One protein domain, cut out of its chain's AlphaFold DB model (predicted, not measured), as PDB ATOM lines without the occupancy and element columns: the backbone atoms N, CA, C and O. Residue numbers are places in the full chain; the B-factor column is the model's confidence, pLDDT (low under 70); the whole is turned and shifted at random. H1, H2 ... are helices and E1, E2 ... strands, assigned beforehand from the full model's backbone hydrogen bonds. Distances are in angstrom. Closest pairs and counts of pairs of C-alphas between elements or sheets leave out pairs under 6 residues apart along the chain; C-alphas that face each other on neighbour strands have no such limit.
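What this domain is: This is residues 142 to 298 of the 331 residues of a protein of Symbiodinium sp. CCMP2456 (UniProt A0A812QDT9). The chain is wound in three stacked turns, a short three-sided solenoid, with a helical head at the other end of the long axis. E1, E3 and E6 stack along one side, residues 152 to 153, E4 and E7 along the second, and E2, E5 and E8 along the third; the hairpin E9 and E10 extends the first side toward the head, where H1 and H2 run side by side. The printed part has 157 residues, with ten named strands, E1 to E10, followed by H1 and H2; the class is mixed, helices and strands, with under half of the residues, 74, in named elements. The largest sheet, E1 E3 E6 E10 E9, is mixed, while E2 E5 E8 and E4 E7 are parallel. The whole is compact, with a radius of gyration of the C-alphas of 15.5 A and spans of 46 by 32 by 22 A.

Where its parts are: In the largest sheet, E1 is residues 145 to 148, beginning at C-alpha 145 (173.552, 145.849, 141.490); E3 is 172 to 175, E6 200 to 205 over 13.5 A, E10 235 to 242 over 21.9 A, and E9 225 to 231 over 19.4 A. E2 is 159 to 166 over 22.1 A, E5 184 to 189 over 16.6 A, and E8 215 to 217. E4 is 178 to 181 and E7 is 208 to 211. H1 is 254 to 263 over 14.9 A, and H2 is 284 to 293 over 14.5 A, ending at C-alpha 293 (137.798, 141.914, 144.451).

How they stand to each other: The largest sheet is twisted, with edge strands E1 and E9. E1 and E3 are parallel, with N 146 and O 172 at 2.9 A; E3 and E6 are parallel, with N 173 and O 203 at 2.9 A. E10 is antiparallel to E6, with N 201 and O 238 at 2.8 A, and to E9, with N 228 and O 239 at 2.8 A. E6 runs on into E7 at 100 degrees, and E4 into E5 at 89 degrees. N 179 of E4 and O 208 of E7 are 2.8 A apart. E5 is parallel to E2, with N 162 and O 186 at 2.9 A, and to E8, with N 185 and O 215 at 2.9 A. H1 and H2, a helical hairpin, touch at a shallow tilt of 16 degrees, opposite ways; their closest C-alphas, of Trp 260 and Tyr 287, are 7.1 A apart. Every O i to N i+4 pair is within hydrogen-bond range in H2, and 5 of 6 in H1.

The domain as a whole: The two C-alphas farthest apart, of Val 149 and Ala 292, are 46.7 A apart. The printed part has no cut. The links E10 to H1 and H1 to H2 are long, with 11 and 20 residues. The mean pLDDT of the printed part is 88.1; residues 142 to 143, 148 to 150, 158, 167 and 177 are under 70.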
ATOM      1  N   ASP A 142     170.794 155.293 137.029       59.81
ATOM      2  CA  ASP A 142     170.861 153.893 136.602       59.81
ATOM      3  C   ASP A 142     170.662 152.940 137.792       59.81
ATOM      4  O   ASP A 142     171.172 153.186 138.884       59.81
ATOM      5  N   ALA A 143     169.970 151.824 137.558       69.38
ATOM      6  CA  ALA A 143     169.811 150.758 138.545       69.38
ATOM      7  C   ALA A 143     171.166 150.187 138.989       69.38
ATOM      8  O   ALA A 143     172.030 149.871 138.164       69.38
ATOM      9  N   VAL A 144     171.330 149.977 140.292       72.06
ATOM     10  CA  VAL A 144     172.565 149.483 140.900       72.06
ATOM     11  C   VAL A 144     172.418 148.016 141.296       72.06
ATOM     12  O   VAL A 144     171.483 147.602 141.973       72.06
ATOM     13  N   THR A 145     173.396 147.193 140.914       77.38
ATOM     14  CA  THR A 145     173.552 145.849 141.490       77.38
ATOM     15  C   THR A 145     174.681 145.858 142.515       77.38
ATOM     16  O   THR A 145     175.841 146.060 142.152       77.38
ATOM     17  N   LEU A 146     174.368 145.570 143.781       77.12
ATOM     18  CA  LEU A 146     175.375 145.217 144.781       77.12
ATOM     19  C   LEU A 146     175.803 143.763 144.555       77.12
ATOM     20  O   LEU A 146     175.086 142.832 144.916       77.12
ATOM     21  N   ALA A 147     176.962 143.565 143.932       70.31
ATOM     22  CA  ALA A 147     177.522 142.238 143.700       70.31
ATOM     23  C   ALA A 147     178.413 141.800 144.874       70.31
ATOM     24  O   ALA A 147     179.371 142.488 145.224       70.31
ATOM     25  N   ILE A 148     178.122 140.633 145.449       65.50
ATOM     26  CA  ILE A 148     178.852 140.027 146.567       65.50
ATOM     27  C   ILE A 148     179.425 138.691 146.088       65.50
ATOM     28  O   ILE A 148     178.698 137.808 145.642       65.50
ATOM     29  N   VAL A 149     180.746 138.525 146.165       66.69
ATOM     30  CA  VAL A 149     181.432 137.301 145.702       66.69
ATOM     31  C   VAL A 149     181.273 136.132 146.692       66.69
ATOM     32  O   VAL A 149     181.447 134.978 146.313       66.69
ATOM     33  N   GLY A 150     180.933 136.418 147.950       63.97
ATOM     34  CA  GLY A 150     180.725 135.430 149.010       63.97
ATOM     35  C   GLY A 150     179.278 135.352 149.493       63.97
ATOM     36  O   GLY A 150     178.336 135.610 148.743       63.97
ATOM     37  N   ASP A 151     179.134 134.987 150.762       73.38
ATOM     38  CA  ASP A 151     177.852 134.903 151.453       73.38
ATOM     39  C   ASP A 151     177.374 136.290 151.908       73.38
ATOM     40  O   ASP A 151     178.180 137.152 152.266       73.38
ATOM     41  N   LEU A 152     176.057 136.481 151.944       77.38
ATOM     42  CA  LEU A 152     175.389 137.609 152.583       77.38
ATOM     43  C   LEU A 152     174.611 137.089 153.791       77.38
ATOM     44  O   LEU A 152     173.749 136.228 153.643       77.38
ATOM     45  N   SER A 153     174.884 137.629 154.973       85.38
ATOM     46  CA  SER A 153     174.106 137.342 156.178       85.38
ATOM     47  C   SER A 153     173.668 138.665 156.786       85.38
ATOM     48  O   SER A 153     174.508 139.516 157.086       85.38
ATOM     49  N   LEU A 154     172.356 138.868 156.871       76.38
ATOM     50  CA  LEU A 154     171.746 140.029 157.501       76.38
ATOM     51  C   LEU A 154     171.397 139.686 158.947       76.38
ATOM     52  O   LEU A 154     170.897 138.604 159.240       76.38
ATOM     53  N   GLU A 155     171.645 140.636 159.841       77.75
ATOM     54  CA  GLU A 155     171.194 140.574 161.229       77.75
ATOM     55  C   GLU A 155     169.928 141.426 161.408       77.75
ATOM     56  O   GLU A 155     169.609 142.272 160.575       77.75
ATOM     57  N   SER A 156     169.223 141.260 162.525       72.81
ATOM     58  CA  SER A 156     167.943 141.936 162.793       72.81
ATOM     59  C   SER A 156     167.986 143.470 162.784       72.81
ATOM     60  O   SER A 156     166.954 144.109 162.591       72.81
ATOM     61  N   ALA A 157     169.159 144.081 162.974       72.19
ATOM     62  CA  ALA A 157     169.344 145.533 162.885       72.19
ATOM     63  C   ALA A 157     169.733 146.019 161.475       72.19
ATOM     64  O   ALA A 157     169.845 147.226 161.256       72.19
ATOM     65  N   ALA A 158     169.978 145.109 160.528       69.94
ATOM     66  CA  ALA A 158     170.380 145.463 159.175       69.94
ATOM     67  C   ALA A 158     169.217 146.092 158.398       69.94
ATOM     68  O   ALA A 158     168.054 145.732 158.579       69.94
ATOM     69  N   THR A 159     169.545 147.029 157.511       79.25
ATOM     70  CA  THR A 159     168.594 147.627 156.570       79.25
ATOM     71  C   THR A 159     169.138 147.486 155.153       79.25
ATOM     72  O   THR A 159     170.302 147.804 154.905       79.25
ATOM     73  N   ILE A 160     168.302 146.995 154.238       79.31
ATOM     74  CA  ILE A 160     168.549 147.001 152.795       79.31
ATOM     75  C   ILE A 160     167.659 148.072 152.174       79.31
ATOM     76  O   ILE A 160     166.439 147.990 152.291       79.31
ATOM     77  N   GLU A 161     168.272 149.047 151.508       84.38
ATOM     78  CA  GLU A 161     167.577 150.100 150.766       84.38
ATOM     79  C   GLU A 161     167.723 149.847 149.262       84.38
ATOM     80  O   GLU A 161     168.836 149.602 148.794       84.38
ATOM     81  N   LEU A 162     166.612 149.864 148.521       80.75
ATOM     82  CA  LEU A 162     166.578 149.630 147.073       80.75
ATOM     83  C   LEU A 162     165.675 150.642 146.370       80.75
ATOM     84  O   LEU A 162     164.588 150.949 146.859       80.75
ATOM     85  N   ASP A 163     166.073 151.062 145.174       82.56
ATOM     86  CA  ASP A 163     165.279 151.947 144.330       82.56
ATOM     87  C   ASP A 163     164.626 151.205 143.149       82.56
ATOM     88  O   ASP A 163     165.279 150.504 142.369       82.56
ATOM     89  N   LEU A 164     163.314 151.393 142.975       84.00
ATOM     90  CA  LEU A 164     162.576 150.982 141.778       84.00
ATOM     91  C   LEU A 164     162.482 152.164 140.809       84.00
ATOM     92  O   LEU A 164     161.737 153.123 141.037       84.00
ATOM     93  N   LEU A 165     163.233 152.103 139.711       75.62
ATOM     94  CA  LEU A 165     163.296 153.194 138.734       75.62
ATOM     95  C   LEU A 165     162.229 153.024 137.646       75.62
ATOM     96  O   LEU A 165     161.521 153.975 137.315       75.62
ATOM     97  N   ASN A 166     162.096 151.813 137.100       71.62
ATOM     98  CA  ASN A 166     161.027 151.395 136.186       71.62
ATOM     99  C   ASN A 166     160.880 149.849 136.224       71.62
ATOM    100  O   ASN A 166     161.690 149.199 136.884       71.62
ATOM    101  N   PRO A 167     159.887 149.240 135.541       65.62
ATOM    102  CA  PRO A 167     159.675 147.785 135.574       65.62
ATOM    103  C   PRO A 167     160.872 146.926 135.134       65.62
ATOM    104  O   PRO A 167     160.947 145.750 135.477       65.62
ATOM    105  N   GLU A 168     161.803 147.491 134.365       70.00
ATOM    106  CA  GLU A 168     162.953 146.786 133.790       70.00
ATOM    107  C   GLU A 168     164.270 147.111 134.513       70.00
ATOM    108  O   GLU A 168     165.250 146.373 134.386       70.00
ATOM    109  N   THR A 169     164.311 148.213 135.267       76.50
ATOM    110  CA  THR A 169     165.505 148.689 135.963       76.50
ATOM    111  C   THR A 169     165.184 149.008 137.417       76.50
ATOM    112  O   THR A 169     164.453 149.954 137.723       76.50
ATOM    113  N   HIS A 170     165.795 148.250 138.315       81.12
ATOM    114  CA  HIS A 170     165.686 148.417 139.757       81.12
ATOM    115  C   HIS A 170     166.962 147.945 140.442       81.12
ATOM    116  O   HIS A 170     167.692 147.096 139.912       81.12
ATOM    117  N   ASP A 171     167.211 148.490 141.624       84.19
ATOM    118  CA  ASP A 171     168.327 148.061 142.448       84.19
ATOM    119  C   ASP A 171     168.147 146.621 142.913       84.19
ATOM    120  O   ASP A 171     167.037 146.152 143.184       84.19
ATOM    121  N   ARG A 172     169.261 145.905 143.039       85.06
ATOM    122  CA  ARG A 172     169.252 144.534 143.552       85.06
ATOM    123  C   ARG A 172     170.556 144.153 144.226       85.06
ATOM    124  O   ARG A 172     171.624 144.685 143.917       85.06
ATOM    125  N   VAL A 173     170.481 143.141 145.078       81.69
ATOM    126  CA  VAL A 173     171.642 142.496 145.690       81.69
ATOM    127  C   VAL A 173     171.857 141.125 145.063       81.69
ATOM    128  O   VAL A 173     170.948 140.304 145.023       81.69
ATOM    129  N   SER A 174     173.075 140.857 144.600       83.81
ATOM    130  CA  SER A 174     173.454 139.574 144.011       83.81
ATOM    131  C   SER A 174     174.636 138.983 144.760       83.81
ATOM    132  O   SER A 174     175.775 139.392 144.532       83.81
ATOM    133  N   ALA A 175     174.384 137.980 145.596       73.69
ATOM    134  CA  ALA A 175     175.417 137.186 146.249       73.69
ATOM    135  C   ALA A 175     175.719 135.913 145.446       73.69
ATOM    136  O   ALA A 175     174.816 135.215 144.989       73.69
ATOM    137  N   ALA A 176     176.996 135.588 145.259       72.69
ATOM    138  CA  ALA A 176     177.397 134.318 144.654       72.69
ATOM    139  C   ALA A 176     177.311 133.148 145.653       72.69
ATOM    140  O   ALA A 176     177.195 131.998 145.230       72.69
ATOM    141  N   GLY A 177     177.374 133.436 146.956       69.19
ATOM    142  CA  GLY A 177     177.222 132.481 148.052       69.19
ATOM    143  C   GLY A 177     175.795 132.394 148.602       69.19
ATOM    144  O   GLY A 177     174.826 132.751 147.926       69.19
ATOM    145  N   LYS A 178     175.646 131.888 149.831       82.25
ATOM    146  CA  LYS A 178     174.340 131.831 150.513       82.25
ATOM    147  C   LYS A 178     173.875 133.225 150.941       82.25
ATOM    148  O   LYS A 178     174.686 134.093 151.247       82.25
ATOM    149  N   VAL A 179     172.562 133.403 150.999       80.50
ATOM    150  CA  VAL A 179     171.878 134.579 151.532       80.50
ATOM    151  C   VAL A 179     171.062 134.157 152.750       80.50
ATOM    152  O   VAL A 179     170.224 133.263 152.658       80.50
ATOM    153  N   GLU A 180     171.296 134.813 153.877       87.44
ATOM    154  CA  GLU A 180     170.501 134.696 155.099       87.44
ATOM    155  C   GLU A 180     169.856 136.060 155.369       87.44
ATOM    156  O   GLU A 180     170.561 137.043 155.602       87.44
ATOM    157  N   LEU A 181     168.527 136.134 155.267       86.06
ATOM    158  CA  LEU A 181     167.763 137.367 155.448       86.06
ATOM    159  C   LEU A 181     167.251 137.523 156.880       86.06
ATOM    160  O   LEU A 181     166.714 136.588 157.476       86.06
ATOM    161  N   ASP A 182     167.369 138.752 157.363       82.75
ATOM    162  CA  ASP A 182     166.810 139.289 158.595       82.75
ATOM    163  C   ASP A 182     166.673 140.821 158.414       82.75
ATOM    164  O   ASP A 182     167.019 141.364 157.358       82.75
ATOM    165  N   GLY A 183     166.181 141.532 159.425       83.56
ATOM    166  CA  GLY A 183     166.174 142.996 159.447       83.56
ATOM    167  C   GLY A 183     165.095 143.634 158.570       83.56
ATOM    168  O   GLY A 183     163.986 143.108 158.449       83.56
ATOM    169  N   VAL A 184     165.389 144.810 158.011       82.00
ATOM    170  CA  VAL A 184     164.406 145.678 157.345       82.00
ATOM    171  C   VAL A 184     164.697 145.830 155.854       82.00
ATOM    172  O   VAL A 184     165.817 146.150 155.461       82.00
ATOM    173  N   LEU A 185     163.664 145.668 155.028       88.06
ATOM    174  CA  LEU A 185     163.674 146.078 153.627       88.06
ATOM    175  C   LEU A 185     163.026 147.457 153.492       88.06
ATOM    176  O   LEU A 185     161.884 147.643 153.909       88.06
ATOM    177  N   VAL A 186     163.723 148.397 152.865       84.69
ATOM    178  CA  VAL A 186     163.204 149.717 152.500       84.69
ATOM    179  C   VAL A 186     163.287 149.857 150.990       84.69
ATOM    180  O   VAL A 186     164.347 149.694 150.394       84.69
ATOM    181  N   VAL A 187     162.155 150.145 150.361       86.81
ATOM    182  CA  VAL A 187     162.066 150.309 148.913       86.81
ATOM    183  C   VAL A 187     161.546 151.700 148.613       86.81
ATOM    184  O   VAL A 187     160.479 152.101 149.080       86.81
ATOM    185  N   SER A 188     162.302 152.429 147.807       85.25
ATOM    186  CA  SER A 188     161.908 153.720 147.271       85.25
ATOM    187  C   SER A 188     161.532 153.565 145.795       85.25
ATOM    188  O   SER A 188     161.908 152.598 145.133       85.25
ATOM    189  N   ALA A 189     160.721 154.485 145.274       83.56
ATOM    190  CA  ALA A 189     160.305 154.460 143.879       83.56
ATOM    191  C   ALA A 189     160.499 155.824 143.221       83.56
ATOM    192  O   ALA A 189     160.221 156.867 143.820       83.56
ATOM    193  N   ALA A 190     160.942 155.810 141.965       80.44
ATOM    194  CA  ALA A 190     161.146 157.025 141.191       80.44
ATOM    195  C   ALA A 190     159.831 157.786 140.934       80.44
ATOM    196  O   ALA A 190     158.726 157.236 140.937       80.44
ATOM    197  N   SER A 191     159.944 159.088 140.657       78.88
ATOM    198  CA  SER A 191     158.785 159.899 140.275       78.88
ATOM    199  C   SER A 191     158.102 159.332 139.025       78.88
ATOM    200  O   SER A 191     158.760 159.054 138.024       78.88
ATOM    201  N   GLY A 192     156.777 159.178 139.079       77.62
ATOM    202  CA  GLY A 192     156.000 158.580 137.992       77.62
ATOM    203  C   GLY A 192     155.999 157.049 137.982       77.62
ATOM    204  O   GLY A 192     155.469 156.471 137.034       77.62
ATOM    205  N   PHE A 193     156.541 156.398 139.017       81.75
ATOM    206  CA  PHE A 193     156.425 154.956 139.209       81.75
ATOM    207  C   PHE A 193     154.952 154.528 139.225       81.75
ATOM    208  O   PHE A 193     154.165 154.945 140.077       81.75
ATOM    209  N   ALA A 194     154.583 153.716 138.240       87.19
ATOM    210  CA  ALA A 194     153.226 153.236 138.021       87.19
ATOM    211  C   ALA A 194     153.279 151.756 137.615       87.19
ATOM    212  O   ALA A 194     153.082 151.437 136.439       87.19
ATOM    213  N   PRO A 195     153.612 150.858 138.555       89.88
ATOM    214  CA  PRO A 195     153.686 149.440 138.262       89.88
ATOM    215  C   PRO A 195     152.289 148.876 137.991       89.88
ATOM    216  O   PRO A 195     151.274 149.394 138.470       89.88
ATOM    217  N   SER A 196     152.250 147.797 137.224       91.94
ATOM    218  CA  SER A 196     151.041 147.062 136.868       91.94
ATOM    219  C   SER A 196     150.943 145.756 137.651       91.94
ATOM    220  O   SER A 196     151.945 145.199 138.099       91.94
ATOM    221  N   ALA A 197     149.722 145.237 137.807       93.19
ATOM    222  CA  ALA A 197     149.533 143.898 138.355       93.19
ATOM    223  C   ALA A 197     150.282 142.871 137.489       93.19
ATOM    224  O   ALA A 197     150.110 142.842 136.269       93.19
ATOM    225  N   GLY A 198     151.088 142.031 138.130       92.38
ATOM    226  CA  GLY A 198     151.948 141.041 137.490       92.38
ATOM    227  C   GLY A 198     153.404 141.481 137.342       92.38
ATOM    228  O   GLY A 198     154.232 140.638 136.998       92.38
ATOM    229  N   ASP A 199     153.742 142.743 137.623       92.69
ATOM    230  CA  ASP A 199     155.137 143.188 137.628       92.69
ATOM    231  C   ASP A 199     155.920 142.483 138.746       92.69
ATOM    232  O   ASP A 199     155.468 142.409 139.893       92.69
ATOM    233  N   VAL A 200     157.116 141.985 138.412       92.50
ATOM    234  CA  VAL A 200     158.004 141.273 139.339       92.50
ATOM    235  C   VAL A 200     159.387 141.910 139.342       92.50
ATOM    236  O   VAL A 200     160.042 142.004 138.305       92.50
ATOM    237  N   TYR A 201     159.868 142.258 140.532       92.88
ATOM    238  CA  TYR A 201     161.172 142.865 140.762       92.88
ATOM    239  C   TYR A 201     162.039 141.900 141.566       92.88
ATOM    240  O   TYR A 201     161.793 141.657 142.747       92.88
ATOM    241  N   ALA A 202     163.059 141.322 140.932       91.94
ATOM    242  CA  ALA A 202     164.041 140.496 141.633       91.94
ATOM    243  C   ALA A 202     164.995 141.380 142.437       91.94
ATOM    244  O   ALA A 202     165.855 142.036 141.849       91.94
ATOM    245  N   ILE A 203     164.828 141.402 143.758       93.44
ATOM    246  CA  ILE A 203     165.548 142.321 144.648       93.44
ATOM    247  C   ILE A 203     166.783 141.685 145.280       93.44
ATOM    248  O   ILE A 203     167.761 142.381 145.542       93.44
ATOM    249  N   ILE A 204     166.767 140.367 145.497       93.31
ATOM    250  CA  ILE A 204     167.903 139.622 146.045       93.31
ATOM    251  C   ILE A 204     168.036 138.281 145.335       93.31
ATOM    252  O   ILE A 204     167.045 137.574 145.161       93.31
ATOM    253  N   ASN A 205     169.262 137.899 144.983       92.94
ATOM    254  CA  ASN A 205     169.597 136.554 144.527       92.94
ATOM    255  C   ASN A 205     170.862 136.012 145.215       92.94
ATOM    256  O   ASN A 205     171.801 136.756 145.496       92.94
ATOM    257  N   GLY A 206     170.871 134.701 145.454       87.94
ATOM    258  CA  GLY A 206     171.939 133.933 146.091       87.94
ATOM    259  C   GLY A 206     172.058 132.519 145.518       87.94
ATOM    260  O   GLY A 206     171.186 132.064 144.780       87.94
ATOM    261  N   ALA A 207     173.103 131.779 145.895       86.81
ATOM    262  CA  ALA A 207     173.173 130.335 145.638       86.81
ATOM    263  C   ALA A 207     172.082 129.568 146.405       86.81
ATOM    264  O   ALA A 207     171.508 128.604 145.901       86.81
ATOM    265  N   THR A 208     171.793 130.022 147.624       95.00
ATOM    266  CA  THR A 208     170.651 129.612 148.443       95.00
ATOM    267  C   THR A 208     170.143 130.824 149.205       95.00
ATOM    268  O   THR A 208     170.954 131.675 149.563       95.00
ATOM    269  N   LEU A 209     168.855 130.868 149.518       96.62
ATOM    270  CA  LEU A 209     168.250 131.891 150.360       96.62
ATOM    271  C   LEU A 209     167.500 131.244 151.524       96.62
ATOM    272  O   LEU A 209     166.754 130.279 151.350       96.62
ATOM    273  N   SER A 210     167.715 131.778 152.720       93.62
ATOM    274  CA  SER A 210     166.979 131.434 153.931       93.62
ATOM    275  C   SER A 210     166.623 132.696 154.716       93.62
ATOM    276  O   SER A 210     167.209 133.756 154.507       93.62
ATOM    277  N   GLY A 211     165.650 132.583 155.621       91.81
ATOM    278  CA  GLY A 211     165.131 133.734 156.361       91.81
ATOM    279  C   GLY A 211     164.166 134.594 155.541       91.81
ATOM    280  O   GLY A 211     163.827 134.268 154.402       91.81
ATOM    281  N   VAL A 212     163.688 135.667 156.165       92.19
ATOM    282  CA  VAL A 212     162.786 136.679 155.593       92.19
ATOM    283  C   VAL A 212     163.108 138.027 156.235       92.19
ATOM    284  O   VAL A 212     163.680 138.062 157.324       92.19
ATOM    285  N   PHE A 213     162.708 139.133 155.612       89.50
ATOM    286  CA  PHE A 213     162.748 140.427 156.292       89.50
ATOM    287  C   PHE A 213     161.756 140.444 157.466       89.50
ATOM    288  O   PHE A 213     160.637 139.936 157.360       89.50
ATOM    289  N   GLN A 214     162.156 141.031 158.594       85.38
ATOM    290  CA  GLN A 214     161.271 141.237 159.748       85.38
ATOM    291  C   GLN A 214     160.255 142.350 159.497       85.38
ATOM    292  O   GLN A 214     159.164 142.336 160.064       85.38
ATOM    293  N   SER A 215     160.631 143.336 158.682       85.38
ATOM    294  CA  SER A 215     159.833 144.521 158.388       85.38
ATOM    295  C   SER A 215     160.096 144.993 156.964       85.38
ATOM    296  O   SER A 215     161.228 144.957 156.487       85.38
ATOM    297  N   GLU A 216     159.055 145.500 156.314       89.94
ATOM    298  CA  GLU A 216     159.084 145.965 154.931       89.94
ATOM    299  C   GLU A 216     158.495 147.384 154.881       89.94
ATOM    300  O   GLU A 216     157.409 147.640 155.400       89.94
ATOM    301  N   GLN A 217     159.218 148.324 154.277       88.38
ATOM    302  CA  GLN A 217     158.759 149.680 153.989       88.38
ATOM    303  C   GLN A 217     158.705 149.837 152.475       88.38
ATOM    304  O   GLN A 217     159.733 150.024 151.828       88.38
ATOM    305  N   LEU A 218     157.510 149.693 151.908       90.44
ATOM    306  CA  LEU A 218     157.301 149.646 150.464       90.44
ATOM    307  C   LEU A 218     156.599 150.916 149.963       90.44
ATOM    308  O   LEU A 218     155.806 151.518 150.695       90.44
ATOM    309  N   PRO A 219     156.856 151.338 148.712       88.88
ATOM    310  CA  PRO A 219     156.222 152.517 148.147       88.88
ATOM    311  C   PRO A 219     154.726 152.265 147.941       88.88
ATOM    312  O   PRO A 219     154.304 151.159 147.590       88.88
ATOM    313  N   ALA A 220     153.916 153.307 148.126       87.75
ATOM    314  CA  ALA A 220     152.477 153.222 147.908       87.75
ATOM    315  C   ALA A 220     152.159 152.871 146.444       87.75
ATOM    316  O   ALA A 220     152.740 153.433 145.514       87.75
ATOM    317  N   LEU A 221     151.200 151.969 146.253       89.00
ATOM    318  CA  LEU A 221     150.712 151.561 144.940       89.00
ATOM    319  C   LEU A 221     149.430 152.306 144.558       89.00
ATOM    320  O   LEU A 221     148.748 152.909 145.390       89.00
ATOM    321  N   THR A 222     149.082 152.241 143.272       88.25
ATOM    322  CA  THR A 222     147.766 152.697 142.802       88.25
ATOM    323  C   THR A 222     146.662 151.850 143.444       88.25
ATOM    324  O   THR A 222     146.840 150.656 143.677       88.25
ATOM    325  N   SER A 223     145.506 152.462 143.719       87.56
ATOM    326  CA  SER A 223     144.347 151.765 144.289       87.56
ATOM    327  C   SER A 223     143.976 150.514 143.480       87.56
ATOM    328  O   SER A 223     143.909 150.570 142.251       87.56
ATOM    329  N   GLY A 224     143.718 149.407 144.181       90.19
ATOM    330  CA  GLY A 224     143.420 148.103 143.581       90.19
ATOM    331  C   GLY A 224     144.641 147.200 143.391       90.19
ATOM    332  O   GLY A 224     144.477 146.078 142.916       90.19
ATOM    333  N   LEU A 225     145.836 147.662 143.769       92.94
ATOM    334  CA  LEU A 225     147.062 146.869 143.788       92.94
ATOM    335  C   LEU A 225     147.601 146.701 145.214       92.94
ATOM    336  O   LEU A 225     147.334 147.525 146.090       92.94
ATOM    337  N   MET A 226     148.388 145.651 145.432       93.06
ATOM    338  CA  MET A 226     149.134 145.406 146.666       93.06
ATOM    339  C   MET A 226     150.494 144.756 146.384       93.06
ATOM    340  O   MET A 226     150.718 144.208 145.301       93.06
ATOM    341  N   TRP A 227     151.397 144.817 147.363       94.00
ATOM    342  CA  TRP A 227     152.706 144.176 147.284       94.00
ATOM    343  C   TRP A 227     152.668 142.763 147.869       94.00
ATOM    344  O   TRP A 227     152.059 142.512 148.906       94.00
ATOM    345  N   GLN A 228     153.407 141.852 147.245       92.56
ATOM    346  CA  GLN A 228     153.774 140.565 147.822       92.56
ATOM    347  C   GLN A 228     155.292 140.422 147.802       92.56
ATOM    348  O   GLN A 228     155.909 140.463 146.738       92.56
ATOM    349  N   VAL A 229     155.895 140.213 148.972       93.25
ATOM    350  CA  VAL A 229     157.310 139.845 149.065       93.25
ATOM    351  C   VAL A 229     157.401 138.327 149.018       93.25
ATOM    352  O   VAL A 229     156.969 137.631 149.939       93.25
ATOM    353  N   LYS A 230     157.922 137.802 147.912       93.00
ATOM    354  CA  LYS A 230     158.051 136.364 147.687       93.00
ATOM    355  C   LYS A 230     159.487 135.930 147.890       93.00
ATOM    356  O   LYS A 230     160.401 136.492 147.295       93.00
ATOM    357  N   TYR A 231     159.644 134.881 148.680       93.56
ATOM    358  CA  TYR A 231     160.918 134.232 148.935       93.56
ATOM    359  C   TYR A 231     160.882 132.845 148.295       93.56
ATOM    360  O   TYR A 231     159.972 132.056 148.561       93.56
ATOM    361  N   ASP A 232     161.861 132.550 147.452       91.06
ATOM    362  CA  ASP A 232     162.145 131.200 146.979       91.06
ATOM    363  C   ASP A 232     163.485 130.712 147.552       91.06
ATOM    364  O   ASP A 232     164.174 131.433 148.269       91.06
ATOM    365  N   GLY A 233     163.865 129.465 147.268       93.75
ATOM    366  CA  GLY A 233     165.080 128.860 147.826       93.75
ATOM    367  C   GLY A 233     166.402 129.536 147.432       93.75
ATOM    368  O   GLY A 233     167.450 129.084 147.886       93.75
ATOM    369  N   SER A 234     166.381 130.571 146.592       96.12
ATOM    370  CA  SER A 234     167.551 131.293 146.075       96.12
ATOM    371  C   SER A 234     167.336 132.795 145.866       96.12
ATOM    372  O   SER A 234     168.303 133.509 145.609       96.12
ATOM    373  N   SER A 235     166.103 133.294 145.948       96.25
ATOM    374  CA  SER A 235     165.777 134.668 145.583       96.25
ATOM    375  C   SER A 235     164.659 135.264 146.431       96.25
ATOM    376  O   SER A 235     163.794 134.558 146.949       96.25
ATOM    377  N   ALA A 236     164.706 136.586 146.585       95.88
ATOM    378  CA  ALA A 236     163.597 137.380 147.087       95.88
ATOM    379  C   ALA A 236     163.130 138.319 145.973       95.88
ATOM    380  O   ALA A 236     163.939 138.955 145.287       95.88
ATOM    381  N   THR A 237     161.817 138.406 145.795       95.50
ATOM    382  CA  THR A 237     161.180 139.200 144.746       95.50
ATOM    383  C   THR A 237     160.040 140.029 145.323       95.50
ATOM    384  O   THR A 237     159.351 139.595 146.246       95.50
ATOM    385  N   LEU A 238     159.832 141.220 144.769       94.62
ATOM    386  CA  LEU A 238     158.619 142.000 144.981       94.62
ATOM    387  C   LEU A 238     157.685 141.741 143.808       94.62
ATOM    388  O   LEU A 238     158.053 141.973 142.660       94.62
ATOM    389  N   LEU A 239     156.484 141.265 144.096       94.12
ATOM    390  CA  LEU A 239     155.403 141.115 143.135       94.12
ATOM    391  C   LEU A 239     154.369 142.207 143.391       94.12
ATOM    392  O   LEU A 239     153.917 142.383 144.523       94.12
ATOM    393  N   VAL A 240     153.948 142.889 142.333       93.88
ATOM    394  CA  VAL A 240     152.740 143.714 142.353       93.88
ATOM    395  C   VAL A 240     151.572 142.838 141.939       93.88
ATOM    396  O   VAL A 240     151.590 142.257 140.857       93.88
ATOM    397  N   THR A 241     150.545 142.741 142.775       94.94
ATOM    398  CA  THR A 241     149.338 141.975 142.451       94.94
ATOM    399  C   THR A 241     148.058 142.749 142.760       94.94
ATOM    400  O   THR A 241     148.107 143.891 143.213       94.94
ATOM    401  N   LEU A 242     146.907 142.156 142.450       95.19
ATOM    402  CA  LEU A 242     145.586 142.698 142.734       95.19
ATOM    403  C   LEU A 242     145.339 142.740 144.244       95.19
ATOM    404  O   LEU A 242     145.659 141.798 144.962       95.19
ATOM    405  N   SER A 243     144.715 143.807 144.741       94.94
ATOM    406  CA  SER A 243     144.253 143.826 146.131       94.94
ATOM    407  C   SER A 243     143.295 142.656 146.386       94.94
ATOM    408  O   SER A 243     142.288 142.513 145.692       94.94
ATOM    409  N   GLY A 244     143.590 141.840 147.396       95.94
ATOM    410  CA  GLY A 244     142.827 140.629 147.705       95.94
ATOM    411  C   GLY A 244     143.418 139.337 147.136       95.94
ATOM    412  O   GLY A 244     142.979 138.277 147.567       95.94
ATOM    413  N   ASP A 245     144.403 139.412 146.233       97.00
ATOM    414  CA  ASP A 245     145.225 138.266 145.822       97.00
ATOM    415  C   ASP A 245     146.338 138.078 146.868       97.00
ATOM    416  O   ASP A 245     147.438 138.639 146.797       97.00
ATOM    417  N   TYR A 246     145.988 137.361 147.928       97.00
ATOM    418  CA  TYR A 246     146.816 137.176 149.112       97.00
ATOM    419  C   TYR A 246     147.811 136.033 148.964       97.00
ATOM    420  O   TYR A 246     148.812 136.012 149.681       97.00
ATOM    421  N   ASN A 247     147.565 135.080 148.062       94.69
ATOM    422  CA  ASN A 247     148.555 134.057 147.726       94.69
ATOM    423  C   ASN A 247     149.514 134.520 146.596       94.69
ATOM    424  O   ASN A 247     150.579 133.925 146.391       94.69
ATOM    425  N   GLY A 248     149.176 135.618 145.913       94.75
ATOM    426  CA  GLY A 248     149.945 136.231 144.841       94.75
ATOM    427  C   GLY A 248     149.959 135.405 143.554       94.75
ATOM    428  O   GLY A 248     150.976 135.433 142.856       94.75
ATOM    429  N   ASP A 249     148.947 134.587 143.274       94.44
ATOM    430  CA  ASP A 249     148.897 133.726 142.083       94.44
ATOM    431  C   ASP A 249     148.314 134.419 140.839       94.44
ATOM    432  O   ASP A 249     148.344 133.863 139.737       94.44
ATOM    433  N   GLY A 250     147.889 135.672 140.994       95.12
ATOM    434  CA  GLY A 250     147.333 136.510 139.947       95.12
ATOM    435  C   GLY A 250     145.814 136.417 139.822       95.12
ATOM    436  O   GLY A 250     145.262 137.033 138.907       95.12
ATOM    437  N   ALA A 251     145.129 135.690 140.702       96.44
ATOM    438  CA  ALA A 251     143.677 135.663 140.804       96.44
ATOM    439  C   ALA A 251     143.224 135.994 142.231       96.44
ATOM    440  O   ALA A 251     143.920 135.724 143.192       96.44
ATOM    441  N   VAL A 252     142.040 136.595 142.359       97.88
ATOM    442  CA  VAL A 252     141.371 136.785 143.651       97.88
ATOM    443  C   VAL A 252     140.267 135.745 143.757       97.88
ATOM    444  O   VAL A 252     139.170 135.929 143.217       97.88
ATOM    445  N   ASP A 253     140.540 134.629 144.420       97.69
ATOM    446  CA  ASP A 253     139.637 133.489 144.476       97.69
ATOM    447  C   ASP A 253     139.531 132.843 145.872       97.69
ATOM    448  O   ASP A 253     139.739 133.469 146.913       97.69
ATOM    449  N   ALA A 254     139.026 131.607 145.934       97.62
ATOM    450  CA  ALA A 254     138.807 130.920 147.205       97.62
ATOM    451  C   ALA A 254     140.116 130.511 147.910       97.62
ATOM    452  O   ALA A 254     140.088 130.262 149.118       97.62
ATOM    453  N   ALA A 255     141.239 130.426 147.194       97.50
ATOM    454  CA  ALA A 255     142.547 130.147 147.767       97.50
ATOM    455  C   ALA A 255     143.033 131.325 148.626       97.50
ATOM    456  O   ALA A 255     143.500 131.102 149.744       97.50
ATOM    457  N   ASP A 256     142.812 132.569 148.202       98.00
ATOM    458  CA  ASP A 256     143.190 133.761 148.980       98.00
ATOM    459  C   ASP A 256     142.477 133.857 150.319       98.00
ATOM    460  O   ASP A 256     143.057 134.283 151.320       98.00
ATOM    461  N   TYR A 257     141.225 133.398 150.369       97.19
ATOM    462  CA  TYR A 257     140.484 133.312 151.620       97.19
ATOM    463  C   TYR A 257     141.226 132.451 152.642       97.19
ATOM    464  O   TYR A 257     141.273 132.805 153.818       97.19
ATOM    465  N   THR A 258     141.807 131.326 152.216       96.94
ATOM    466  CA  THR A 258     142.552 130.456 153.135       96.94
ATOM    467  C   THR A 258     143.808 131.149 153.656       96.94
ATOM    468  O   THR A 258     144.035 131.131 154.863       96.94
ATOM    469  N   THR A 259     144.523 131.886 152.799       96.44
ATOM    470  CA  THR A 259     145.665 132.718 153.205       96.44
ATOM    471  C   THR A 259     145.267 133.795 154.214       96.44
ATOM    472  O   THR A 259     145.925 133.948 155.242       96.44
ATOM    473  N   TRP A 260     144.164 134.514 153.976       97.75
ATOM    474  CA  TRP A 260     143.642 135.495 154.930       97.75
ATOM    475  C   TRP A 260     143.278 134.851 156.269       97.75
ATOM    476  O   TRP A 260     143.660 135.352 157.322       97.75
ATOM    477  N   ARG A 261     142.569 133.716 156.244       97.88
ATOM    478  CA  ARG A 261     142.154 133.007 157.464       97.88
ATOM    479  C   ARG A 261     143.325 132.572 158.331       97.88
ATOM    480  O   ARG A 261     143.186 132.613 159.551       97.88
ATOM    481  N   ASP A 262     144.430 132.158 157.723       97.12
ATOM    482  CA  ASP A 262     145.633 131.746 158.448       97.12
ATOM    483  C   ASP A 262     146.362 132.943 159.090       97.12
ATOM    484  O   ASP A 262     147.067 132.784 160.089       97.12
ATOM    485  N   MET A 263     146.153 134.147 158.549       95.69
ATOM    486  CA  MET A 263     146.779 135.393 158.996       95.69
ATOM    487  C   MET A 263     145.870 136.266 159.884       95.69
ATOM    488  O   MET A 263     146.359 137.219 160.481       95.69
ATOM    489  N   ASP A 264     144.577 135.951 160.006       97.44
ATOM    490  CA  ASP A 264     143.578 136.727 160.763       97.44
ATOM    491  C   ASP A 264     144.042 137.020 162.206       97.44
ATOM    492  O   ASP A 264     144.305 136.115 163.006       97.44
ATOM    493  N   GLY A 265     144.154 138.307 162.538       96.38
ATOM    494  CA  GLY A 265     144.623 138.826 163.822       96.38
ATOM    495  C   GLY A 265     146.129 139.095 163.920       96.38
ATOM    496  O   GLY A 265     146.583 139.525 164.985       96.38
ATOM    497  N   GLN A 266     146.913 138.855 162.864       95.69
ATOM    498  CA  GLN A 266     148.358 139.101 162.860       95.69
ATOM    499  C   GLN A 266     148.696 140.543 162.450       95.69
ATOM    500  O   GLN A 266     148.101 141.099 161.529       95.69
ATOM    501  N   ALA A 267     149.691 141.128 163.123       92.38
ATOM    502  CA  ALA A 267     150.331 142.365 162.684       92.38
ATOM    503  C   ALA A 267     151.356 142.045 161.592       92.38
ATOM    504  O   ALA A 267     152.171 141.133 161.761       92.38
ATOM    505  N   VAL A 268     151.325 142.792 160.494       87.19
ATOM    506  CA  VAL A 268     152.211 142.609 159.337       87.19
ATOM    507  C   VAL A 268     152.697 143.972 158.837       87.19
ATOM    508  O   VAL A 268     152.100 144.994 159.182       87.19
ATOM    509  N   PRO A 269     153.784 144.041 158.054       81.06
ATOM    510  CA  PRO A 269     154.117 145.266 157.339       81.06
ATOM    511  C   PRO A 269     152.940 145.730 156.474       81.06
ATOM    512  O   PRO A 269     152.278 144.921 155.826       81.06
ATOM    513  N   ALA A 270     152.672 147.035 156.494       82.00
ATOM    514  CA  ALA A 270     151.497 147.607 155.854       82.00
ATOM    515  C   ALA A 270     151.450 147.276 154.354       82.00
ATOM    516  O   ALA A 270     152.377 147.596 153.606       82.00
ATOM    517  N   GLY A 271     150.349 146.667 153.916       78.75
ATOM    518  CA  GLY A 271     150.084 146.371 152.509       78.75
ATOM    519  C   GLY A 271     150.794 145.125 151.977       78.75
ATOM    520  O   GLY A 271     150.917 144.987 150.757       78.75
ATOM    521  N   THR A 272     151.281 144.246 152.864       83.38
ATOM    522  CA  THR A 272     151.909 142.966 152.504       83.38
ATOM    523  C   THR A 272     151.114 141.772 153.039       83.38
ATOM    524  O   THR A 272     150.211 141.903 153.869       83.38
ATOM    525  N   ARG A 273     151.420 140.561 152.552       88.69
ATOM    526  CA  ARG A 273     150.742 139.316 152.963       88.69
ATOM    527  C   ARG A 273     149.228 139.399 152.723       88.69
ATOM    528  O   ARG A 273     148.807 139.531 151.581       88.69
ATOM    529  N   ALA A 274     148.417 139.291 153.775       95.12
ATOM    530  CA  ALA A 274     146.958 139.357 153.703       95.12
ATOM    531  C   ALA A 274     146.383 140.690 154.224       95.12
ATOM    532  O   ALA A 274     145.183 140.766 154.473       95.12
ATOM    533  N   ASP A 275     147.223 141.714 154.408       92.25
ATOM    534  CA  ASP A 275     146.807 143.082 154.736       92.25
ATOM    535  C   ASP A 275     146.469 143.828 153.437       92.25
ATOM    536  O   ASP A 275     147.295 144.510 152.827       92.25
ATOM    537  N   GLY A 276     145.252 143.604 152.951       91.00
ATOM    538  CA  GLY A 276     144.758 144.182 151.709       91.00
ATOM    539  C   GLY A 276     144.356 145.649 151.830       91.00
ATOM    540  O   GLY A 276     144.237 146.319 150.801       91.00
ATOM    541  N   ASN A 277     144.108 146.157 153.044       90.69
ATOM    542  CA  ASN A 277     143.768 147.564 153.262       90.69
ATOM    543  C   ASN A 277     144.996 148.448 153.565       90.69
ATOM    544  O   ASN A 277     144.896 149.673 153.450       90.69
ATOM    545  N   GLY A 278     146.138 147.839 153.888       88.94
ATOM    546  CA  GLY A 278     147.402 148.512 154.141       88.94
ATOM    547  C   GLY A 278     147.500 149.181 155.511       88.94
ATOM    548  O   GLY A 278     148.211 150.180 155.630       88.94
ATOM    549  N   ASP A 279     146.770 148.705 156.524       90.62
ATOM    550  CA  ASP A 279     146.780 149.289 157.874       90.62
ATOM    551  C   ASP A 279     147.770 148.620 158.846       90.62
ATOM    552  O   ASP A 279     147.950 149.090 159.976       90.62
ATOM    553  N   GLY A 280     148.462 147.572 158.391       90.44
ATOM    554  CA  GLY A 280     149.436 146.802 159.158       90.44
ATOM    555  C   GLY A 280     148.825 145.718 160.050       90.44
ATOM    556  O   GLY A 280     149.539 145.119 160.861       90.44
ATOM    557  N   MET A 281     147.520 145.450 159.947       95.25
ATOM    558  CA  MET A 281     146.819 144.436 160.733       95.25
ATOM    559  C   MET A 281     145.890 143.605 159.857       95.25
ATOM    560  O   MET A 281     144.839 144.075 159.447       95.25
ATOM    561  N   VAL A 282     146.167 142.308 159.718       97.31
ATOM    562  CA  VAL A 282     145.258 141.407 159.000       97.31
ATOM    563  C   VAL A 282     144.001 141.166 159.831       97.31
ATOM    564  O   VAL A 282     144.055 140.571 160.908       97.31
ATOM    565  N   ASN A 283     142.854 141.634 159.349       97.75
ATOM    566  CA  ASN A 283     141.587 141.575 160.060       97.75
ATOM    567  C   ASN A 283     140.368 141.533 159.111       97.75
ATOM    568  O   ASN A 283     140.448 141.213 157.924       97.75
ATOM    569  N   GLN A 284     139.181 141.812 159.653       97.88
ATOM    570  CA  GLN A 284     137.915 141.771 158.921       97.88
ATOM    571  C   GLN A 284     137.815 142.821 157.795       97.88
ATOM    572  O   GLN A 284     137.031 142.637 156.860       97.88
ATOM    573  N   LEU A 285     138.570 143.919 157.874       97.31
ATOM    574  CA  LEU A 285     138.661 144.913 156.805       97.31
ATOM    575  C   LEU A 285     139.357 144.328 155.571       97.31
ATOM    576  O   LEU A 285     138.885 144.551 154.458       97.31
ATOM    577  N   ASP A 286     140.371 143.485 155.748       97.75
ATOM    578  CA  ASP A 286     141.059 142.794 154.649       97.75
ATOM    579  C   ASP A 286     140.196 141.709 154.020       97.75
ATOM    580  O   ASP A 286     140.192 141.521 152.802       97.75
ATOM    581  N   TYR A 287     139.365 141.039 154.816       97.62
ATOM    582  CA  TYR A 287     138.327 140.175 154.259       97.62
ATOM    583  C   TYR A 287     137.380 140.946 153.334       97.62
ATOM    584  O   TYR A 287     136.979 140.435 152.287       97.62
ATOM    585  N   ALA A 288     137.006 142.177 153.701       97.69
ATOM    586  CA  ALA A 288     136.155 143.005 152.854       97.69
ATOM    587  C   ALA A 288     136.871 143.406 151.552       97.69
ATOM    588  O   ALA A 288     136.220 143.437 150.508       97.69
ATOM    589  N   VAL A 289     138.190 143.640 151.593       97.06
ATOM    590  CA  VAL A 289     139.011 143.859 150.389       97.06
ATOM    591  C   VAL A 289     138.982 142.632 149.479       97.06
ATOM    592  O   VAL A 289     138.636 142.767 148.306       97.06
ATOM    593  N   TRP A 290     139.251 141.436 150.008       97.88
ATOM    594  CA  TRP A 290     139.159 140.189 149.240       97.88
ATOM    595  C   TRP A 290     137.762 139.997 148.636       97.88
ATOM    596  O   TRP A 290     137.615 139.805 147.431       97.88
ATOM    597  N   SER A 291     136.708 140.137 149.445       97.88
ATOM    598  CA  SER A 291     135.331 139.942 148.982       97.88
ATOM    599  C   SER A 291     134.915 140.953 147.911       97.88
ATOM    600  O   SER A 291     134.067 140.624 147.082       97.88
ATOM    601  N   ALA A 292     135.447 142.177 147.938       97.44
ATOM    602  CA  ALA A 292     135.153 143.196 146.936       97.44
ATOM    603  C   ALA A 292     135.853 142.923 145.596       97.44
ATOM    604  O   ALA A 292     135.342 143.330 144.553       97.44
ATOM    605  N   ASN A 293     136.991 142.227 145.628       96.75
ATOM    606  CA  ASN A 293     137.798 141.914 144.451       96.75
ATOM    607  C   ASN A 293     137.629 140.464 143.963       96.75
ATOM    608  O   ASN A 293     138.210 140.100 142.948       96.75
ATOM    609  N   TYR A 294     136.806 139.647 144.628       97.50
ATOM    610  CA  TYR A 294     136.602 138.244 144.265       97.50
ATOM    611  C   TYR A 294     136.207 138.063 142.791       97.50
ATOM    612  O   TYR A 294     135.260 138.681 142.295       97.50
ATOM    613  N   GLY A 295     136.914 137.169 142.101       96.44
ATOM    614  CA  GLY A 295     136.757 136.879 140.678       96.44
ATOM    615  C   GLY A 295     137.562 137.791 139.748       96.44
ATOM    616  O   GLY A 295     137.527 137.575 138.536       96.44
ATOM    617  N   GLN A 296     138.278 138.789 140.274       96.62
ATOM    618  CA  GLN A 296     139.289 139.513 139.503       96.62
ATOM    619  C   GLN A 296     140.486 138.597 139.238       96.62
ATOM    620  O   GLN A 296     140.849 137.770 140.072       96.62
ATOM    621  N   ALA A 297     141.106 138.750 138.075       95.19
ATOM    622  CA  ALA A 297     142.343 138.067 137.735       95.19
ATOM    623  C   ALA A 297     143.163 138.944 136.794       95.19
ATOM    624  O   ALA A 297     142.611 139.681 135.969       95.19
ATOM    625  N   ILE A 298     144.484 138.853 136.906       92.75
ATOM    626  CA  ILE A 298     145.400 139.482 135.966       92.75
ATOM    627  C   ILE A 298     145.132 138.843 134.607       92.75
ATOM    628  O   ILE A 298     145.165 137.619 134.457       92.75
TER     629      ILE A 298